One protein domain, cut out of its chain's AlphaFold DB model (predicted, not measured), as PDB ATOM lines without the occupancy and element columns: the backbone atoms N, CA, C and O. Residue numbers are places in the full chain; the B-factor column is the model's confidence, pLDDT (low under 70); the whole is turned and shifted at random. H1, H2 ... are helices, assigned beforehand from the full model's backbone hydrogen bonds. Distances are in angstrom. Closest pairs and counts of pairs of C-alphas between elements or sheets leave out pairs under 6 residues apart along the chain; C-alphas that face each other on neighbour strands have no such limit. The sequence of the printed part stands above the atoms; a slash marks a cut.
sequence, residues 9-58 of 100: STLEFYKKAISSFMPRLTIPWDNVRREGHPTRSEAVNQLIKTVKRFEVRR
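Overview. This is residues 9 to 58 of the 100 residues of an uncharacterized protein of Phytophthora parasitica P1976 (UniProt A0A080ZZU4). Two helices, H2 and the shorter H1, run side by side in opposite directions with a gap between most of their length, and a long looping link joins them at one end, as in a loose U. The far end of H2 and the last residues, 53 to 58, stick out past H1. The printed part has 50 residues, with two named helices in the order H1, H2 and no named strand; the class is all helix. The whole is loose, with a radius of gyration of the C-alphas of 12.2 A, and flat, spanning 37 by 23 by 12 A.

Arrangement. Start from H2, residues 42 to 56, and look across to H1, residues 9 to 19. The two are close but not clearly touching; their closest C-alphas, those of Leu 11 and Ile 48, are 6.9 A apart. They run opposite ways at a shallow tilt of 18 degrees. In H1 and H2 every O i to N i+4 pair is within hydrogen-bond range.

Along the chain. Find C-alpha 42 at (-25.697, -0.218, -19.692); from there H2 runs 21.2 A to C-alpha 56 at (-18.107, 1.275, 0.001). H1 begins at C-alpha 9, (-13.422, -6.664, -8.692), and covers 15.0 A.

Size, cuts and confidence. The C-alphas of Arg 33 and Arg 58 are the two farthest apart, at 38.0 A. The link from H1 to H2, residues 20 to 41, is long. The printed part has no cut, and no printed residue is under 70 in pLDDT.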
ATOM      1  N   SER A   9     -14.674  -6.219  -8.065       94.06
ATOM      2  CA  SER A   9     -13.422  -6.664  -8.692       94.06
ATOM      3  C   SER A   9     -13.585  -7.995  -9.429       94.06
ATOM      4  O   SER A   9     -13.101  -8.152 -10.547       94.06
ATOM      5  N   THR A  10     -14.313  -8.941  -8.831       94.56
ATOM      6  CA  THR A  10     -14.605 -10.249  -9.432       94.56
ATOM      7  C   THR A  10     -15.508 -10.096 -10.652       94.56
ATOM      8  O   THR A  10     -15.240 -10.671 -11.705       94.56
ATOM      9  N   LEU A  11     -16.551  -9.270 -10.541       95.31
ATOM     10  CA  LEU A  11     -17.463  -8.999 -11.653       95.31
ATOM     11  C   LEU A  11     -16.757  -8.293 -12.817       95.31
ATOM     12  O   LEU A  11     -16.994  -8.633 -13.974       95.31
ATOM     13  N   GLU A  12     -15.871  -7.340 -12.533       95.75
ATOM     14  CA  GLU A  12     -15.061  -6.664 -13.550       95.75
ATOM     15  C   GLU A  12     -14.086  -7.619 -14.235       95.75
ATOM     16  O   GLU A  12     -13.934  -7.558 -15.459       95.75
ATOM     17  N   PHE A  13     -13.482  -8.537 -13.478       95.94
ATOM     18  CA  PHE A  13     -12.633  -9.580 -14.038       95.94
ATOM     19  C   PHE A  13     -13.414 -10.500 -14.985       95.94
ATOM     20  O   PHE A  13     -13.010 -10.664 -16.137       95.94
ATOM     21  N   TYR A  14     -14.566 -11.032 -14.563       95.69
ATOM     22  CA  TYR A  14     -15.406 -11.862 -15.435       95.69
ATOM     23  C   TYR A  14     -15.901 -11.101 -16.661       95.69
ATOM     24  O   TYR A  14     -15.849 -11.619 -17.775       95.69
ATOM     25  N   LYS A  15     -16.309  -9.841 -16.489       95.50
ATOM     26  CA  LYS A  15     -16.699  -8.974 -17.602       95.50
ATOM     27  C   LYS A  15     -15.564  -8.825 -18.619       95.50
ATOM     28  O   LYS A  15     -15.822  -8.928 -19.817       95.50
ATOM     29  N   LYS A  16     -14.328  -8.597 -18.157       94.44
ATOM     30  CA  LYS A  16     -13.128  -8.512 -19.006       94.44
ATOM     31  C   LYS A  16     -12.853  -9.839 -19.719       94.44
ATOM     32  O   LYS A  16     -12.624  -9.827 -20.923       94.44
ATOM     33  N   ALA A  17     -12.918 -10.957 -18.998       95.81
ATOM     34  CA  ALA A  17     -12.667 -12.290 -19.543       95.81
ATOM     35  C   ALA A  17     -13.696 -12.691 -20.610       95.81
ATOM     36  O   ALA A  17     -13.331 -13.240 -21.635       95.81
ATOM     37  N   ILE A  18     -14.978 -12.373 -20.420       94.00
ATOM     38  CA  ILE A  18     -16.006 -12.623 -21.443       94.00
ATOM     39  C   ILE A  18     -15.829 -11.654 -22.620       94.00
ATOM     40  O   ILE A  18     -16.001 -12.033 -23.777       94.00
ATOM     41  N   SER A  19     -15.463 -10.400 -22.337       93.44
ATOM     42  CA  SER A  19     -15.275  -9.353 -23.345       93.44
ATOM     43  C   SER A  19     -14.211  -9.692 -24.385       93.44
ATOM     44  O   SER A  19     -14.430  -9.401 -25.558       93.44
ATOM     45  N   SER A  20     -13.124 -10.370 -24.002       92.31
ATOM     46  CA  SER A  20     -12.070 -10.764 -24.949       92.31
ATOM     47  C   SER A  20     -12.543 -11.718 -26.047       92.31
ATOM     48  O   SER A  20     -11.916 -11.773 -27.098       92.31
ATOM     49  N   PHE A  21     -13.640 -12.447 -25.829       92.56
ATOM     50  CA  PHE A  21     -14.208 -13.367 -26.819       92.56
ATOM     51  C   PHE A  21     -15.286 -12.722 -27.699       92.56
ATOM     52  O   PHE A  21     -15.821 -13.376 -28.591       92.56
ATOM     53  N   MET A  22     -15.647 -11.459 -27.457       91.69
ATOM     54  CA  MET A  22     -16.708 -10.796 -28.213       91.69
ATOM     55  C   MET A  22     -16.130 -10.127 -29.471       91.69
ATOM     56  O   MET A  22     -15.260  -9.266 -29.353       91.69
ATOM     57  N   PRO A  23     -16.634 -10.446 -30.678       87.88
ATOM     58  CA  PRO A  23     -16.022  -9.996 -31.934       87.88
ATOM     59  C   PRO A  23     -16.157  -8.485 -32.174       87.88
ATOM     60  O   PRO A  23     -15.289  -7.856 -32.771       87.88
ATOM     61  N   ARG A  24     -17.248  -7.867 -31.702       87.12
ATOM     62  CA  ARG A  24     -17.554  -6.445 -31.932       87.12
ATOM     63  C   ARG A  24     -17.051  -5.570 -30.782       87.12
ATOM     64  O   ARG A  24     -17.851  -4.977 -30.075       87.12
ATOM     65  N   LEU A  25     -15.738  -5.474 -30.590       83.88
ATOM     66  CA  LEU A  25     -15.130  -4.799 -29.427       83.88
ATOM     67  C   LEU A  25     -15.556  -3.329 -29.250       83.88
ATOM     68  O   LEU A  25     -15.793  -2.879 -28.126       83.88
ATOM     69  N   THR A  26     -15.652  -2.566 -30.340       86.25
ATOM     70  CA  THR A  26     -15.881  -1.110 -30.311       86.25
ATOM     71  C   THR A  26     -17.353  -0.713 -30.265       86.25
ATOM     72  O   THR A  26     -17.663   0.381 -29.802       86.25
ATOM     73  N   ILE A  27     -18.257  -1.595 -30.698       91.25
ATOM     74  CA  ILE A  27     -19.682  -1.285 -30.845       91.25
ATOM     75  C   ILE A  27     -20.382  -1.526 -29.499       91.25
ATOM     76  O   ILE A  27     -20.356  -2.657 -29.002       91.25
ATOM     77  N   PRO A  28     -20.998  -0.507 -28.875       90.50
ATOM     78  CA  PRO A  28     -21.755  -0.698 -27.642       90.50
ATOM     79  C   PRO A  28     -22.968  -1.606 -27.880       90.50
ATOM     80  O   PRO A  28     -23.430  -1.758 -29.006       90.50
ATOM     81  N   TRP A  29     -23.475  -2.225 -26.816       94.50
ATOM     82  CA  TRP A  29     -24.701  -3.016 -26.898       94.50
ATOM     83  C   TRP A  29     -25.920  -2.120 -27.132       94.50
ATOM     84  O   TRP A  29     -26.165  -1.203 -26.346       94.50
ATOM     85  N   ASP A  30     -26.698  -2.433 -28.160       93.00
ATOM     86  CA  ASP A  30     -28.003  -1.840 -28.432       93.00
ATOM     87  C   ASP A  30     -29.105  -2.744 -27.852       93.00
ATOM     88  O   ASP A  30     -29.272  -3.892 -28.265       93.00
ATOM     89  N   ASN A  31     -29.878  -2.225 -26.895       89.88
ATOM     90  CA  ASN A  31     -30.959  -2.978 -26.252       89.88
ATOM     91  C   ASN A  31     -32.161  -3.235 -27.176       89.88
ATOM     92  O   ASN A  31     -32.879  -4.213 -26.967       89.88
ATOM     93  N   VAL A  32     -32.391  -2.373 -28.170       92.94
ATOM     94  CA  VAL A  32     -33.524  -2.479 -29.100       92.94
ATOM     95  C   VAL A  32     -33.187  -3.478 -30.196       92.94
ATOM     96  O   VAL A  32     -33.943  -4.421 -30.430       92.94
ATOM     97  N   ARG A  33     -32.025  -3.307 -30.835       92.94
ATOM     98  CA  ARG A  33     -31.592  -4.163 -31.952       92.94
ATOM     99  C   ARG A  33     -30.954  -5.473 -31.490       92.94
ATOM    100  O   ARG A  33     -30.849  -6.397 -32.286       92.94
ATOM    101  N   ARG A  34     -30.578  -5.578 -30.208       90.44
ATOM    102  CA  ARG A  34     -29.864  -6.726 -29.609       90.44
ATOM    103  C   ARG A  34     -28.545  -7.031 -30.324       90.44
ATOM    104  O   ARG A  34     -28.174  -8.185 -30.522       90.44
ATOM    105  N   GLU A  35     -27.838  -5.973 -30.702       91.31
ATOM    106  CA  GLU A  35     -26.592  -6.031 -31.463       91.31
ATOM    107  C   GLU A  35     -25.458  -5.300 -30.738       91.31
ATOM    108  O   GLU A  35     -25.677  -4.486 -29.844       91.31
ATOM    109  N   GLY A  36     -24.216  -5.585 -31.137       92.12
ATOM    110  CA  GLY A  36     -23.018  -4.979 -30.554       92.12
ATOM    111  C   GLY A  36     -22.406  -5.831 -29.448       92.12
ATOM    112  O   GLY A  36     -22.537  -7.054 -29.455       92.12
ATOM    113  N   HIS A  37     -21.680  -5.202 -28.524       92.69
ATOM    114  CA  HIS A  37     -20.932  -5.904 -27.485       92.69
ATOM    115  C   HIS A  37     -21.745  -6.097 -26.191       92.69
ATOM    116  O   HIS A  37     -21.834  -5.153 -25.402       92.69
ATOM    117  N   PRO A  38     -22.196  -7.323 -25.847       91.38
ATOM    118  CA  PRO A  38     -23.110  -7.538 -24.717       91.38
ATOM    119  C   PRO A  38     -22.558  -7.091 -23.357       91.38
ATOM    120  O   PRO A  38     -23.284  -6.552 -22.521       91.38
ATOM    121  N   THR A  39     -21.248  -7.249 -23.124       92.44
ATOM    122  CA  THR A  39     -20.621  -6.828 -21.863       92.44
ATOM    123  C   THR A  39     -20.485  -5.306 -21.744       92.44
ATOM    124  O   THR A  39     -20.282  -4.807 -20.639       92.44
ATOM    125  N   ARG A  40     -20.628  -4.535 -22.834       91.06
ATOM    126  CA  ARG A  40     -20.661  -3.059 -22.798       91.06
ATOM    127  C   ARG A  40     -22.073  -2.499 -22.598       91.06
ATOM    128  O   ARG A  40     -22.229  -1.283 -22.623       91.06
ATOM    129  N   SER A  41     -23.072  -3.352 -22.360       94.06
ATOM    130  CA  SER A  41     -24.437  -2.924 -22.046       94.06
ATOM    131  C   SER A  41     -24.515  -2.052 -20.795       94.06
ATOM    132  O   SER A  41     -23.765  -2.208 -19.825       94.06
ATOM    133  N   GLU A  42     -25.462  -1.117 -20.815       93.44
ATOM    134  CA  GLU A  42     -25.697  -0.218 -19.692       93.44
ATOM    135  C   GLU A  42     -26.111  -0.986 -18.430       93.44
ATOM    136  O   GLU A  42     -25.578  -0.713 -17.356       93.44
ATOM    137  N   ALA A  43     -26.964  -2.004 -18.569       93.62
ATOM    138  CA  ALA A  43     -27.435  -2.826 -17.456       93.62
ATOM    139  C   ALA A  43     -26.280  -3.488 -16.680       93.62
ATOM    140  O   ALA A  43     -26.222  -3.394 -15.453       93.62
ATOM    141  N   VAL A  44     -25.308  -4.087 -17.381       93.50
ATOM    142  CA  VAL A  44     -24.123  -4.698 -16.747       93.50
ATOM    143  C   VAL A  44     -23.280  -3.640 -16.030       93.50
ATOM    144  O   VAL A  44     -22.824  -3.851 -14.905       93.50
ATOM    145  N   ASN A  45     -23.093  -2.471 -16.646       94.00
ATOM    146  CA  ASN A  45     -22.340  -1.374 -16.034       94.00
ATOM    147  C   ASN A  45     -23.036  -0.816 -14.783       94.00
ATOM    148  O   ASN A  45     -22.373  -0.550 -13.778       94.00
ATOM    149  N   GLN A  46     -24.357  -0.643 -14.827       95.31
ATOM    150  CA  GLN A  46     -25.159  -0.182 -13.693       95.31
ATOM    151  C   GLN A  46     -25.153  -1.201 -12.546       95.31
ATOM    152  O   GLN A  46     -25.034  -0.803 -11.382       95.31
ATOM    153  N   LEU A  47     -25.194  -2.503 -12.853       95.06
ATOM    154  CA  LEU A  47     -25.059  -3.564 -11.855       95.06
ATOM    155  C   LEU A  47     -23.725  -3.449 -11.107       95.06
ATOM    156  O   LEU A  47     -23.719  -3.363  -9.879       95.06
ATOM    157  N   ILE A  48     -22.601  -3.357 -11.824       95.81
ATOM    158  CA  ILE A  48     -21.270  -3.228 -11.205       95.81
ATOM    159  C   ILE A  48     -21.170  -1.942 -10.370       95.81
ATOM    160  O   ILE A  48     -20.672  -1.979  -9.244       95.81
ATOM    161  N   LYS A  49     -21.690  -0.811 -10.869       95.94
ATOM    162  CA  LYS A  49     -21.751   0.451 -10.103       95.94
ATOM    163  C   LYS A  49     -22.565   0.305  -8.814       95.94
ATOM    164  O   LYS A  49     -22.193   0.867  -7.785       95.94
ATOM    165  N   THR A  50     -23.657  -0.453  -8.861       95.56
ATOM    166  CA  THR A  50     -24.492  -0.733  -7.688       95.56
ATOM    167  C   THR A  50     -23.722  -1.563  -6.668       95.56
ATOM    168  O   THR A  50     -23.688  -1.188  -5.500       95.56
ATOM    169  N   VAL A  51     -23.029  -2.621  -7.101       95.69
ATOM    170  CA  VAL A  51     -22.175  -3.435  -6.217       95.69
ATOM    171  C   VAL A  51     -21.111  -2.572  -5.539       95.69
ATOM    172  O   VAL A  51     -21.053  -2.555  -4.311       95.69
ATOM    173  N   LYS A  52     -20.373  -1.753  -6.303       95.56
ATOM    174  CA  LYS A  52     -19.374  -0.816  -5.751       95.56
ATOM    175  C   LYS A  52     -19.958   0.100  -4.675       95.56
ATOM    176  O   LYS A  52     -19.337   0.326  -3.641       95.56
ATOM    177  N   ARG A  53     -21.170   0.622  -4.894       95.62
ATOM    178  CA  ARG A  53     -21.852   1.493  -3.924       95.62
ATOM    179  C   ARG A  53     -22.113   0.779  -2.594       95.62
ATOM    180  O   ARG A  53     -21.926   1.391  -1.547       95.62
ATOM    181  N   PHE A  54     -22.553  -0.480  -2.623       94.56
ATOM    182  CA  PHE A  54     -22.812  -1.258  -1.403       94.56
ATOM    183  C   PHE A  54     -21.522  -1.703  -0.707       94.56
ATOM    184  O   PHE A  54     -21.464  -1.695   0.522       94.56
ATOM    185  N   GLU A  55     -20.471  -2.018  -1.462       93.56
ATOM    186  CA  GLU A  55     -19.152  -2.332  -0.902       93.56
ATOM    187  C   GLU A  55     -18.556  -1.157  -0.123       93.56
ATOM    188  O   GLU A  55     -18.117  -1.342   1.010       93.56
ATOM    189  N   VAL A  56     -18.602   0.061  -0.680       92.75
ATOM    190  CA  VAL A  56     -18.107   1.275   0.001       92.75
ATOM    191  C   VAL A  56     -18.865   1.536   1.307       92.75
ATOM    192  O   VAL A  56     -18.280   1.991   2.286       92.75
ATOM    193  N   ARG A  57     -20.157   1.190   1.355       93.88
ATOM    194  CA  ARG A  57     -20.999   1.290   2.560       93.88
ATOM    195  C   ARG A  57     -20.785   0.155   3.563       93.88
ATOM    196  O   ARG A  57     -21.435   0.156   4.599       93.88
ATOM    197  N   ARG A  58     -19.905  -0.810   3.264       89.25
ATOM    198  CA  ARG A  58     -19.695  -2.038   4.055       89.25
ATOM    199  C   ARG A  58     -20.957  -2.899   4.203       89.25
ATOM    200  O   ARG A  58     -21.062  -3.702   5.120       89.25
TER     201      ARG A  58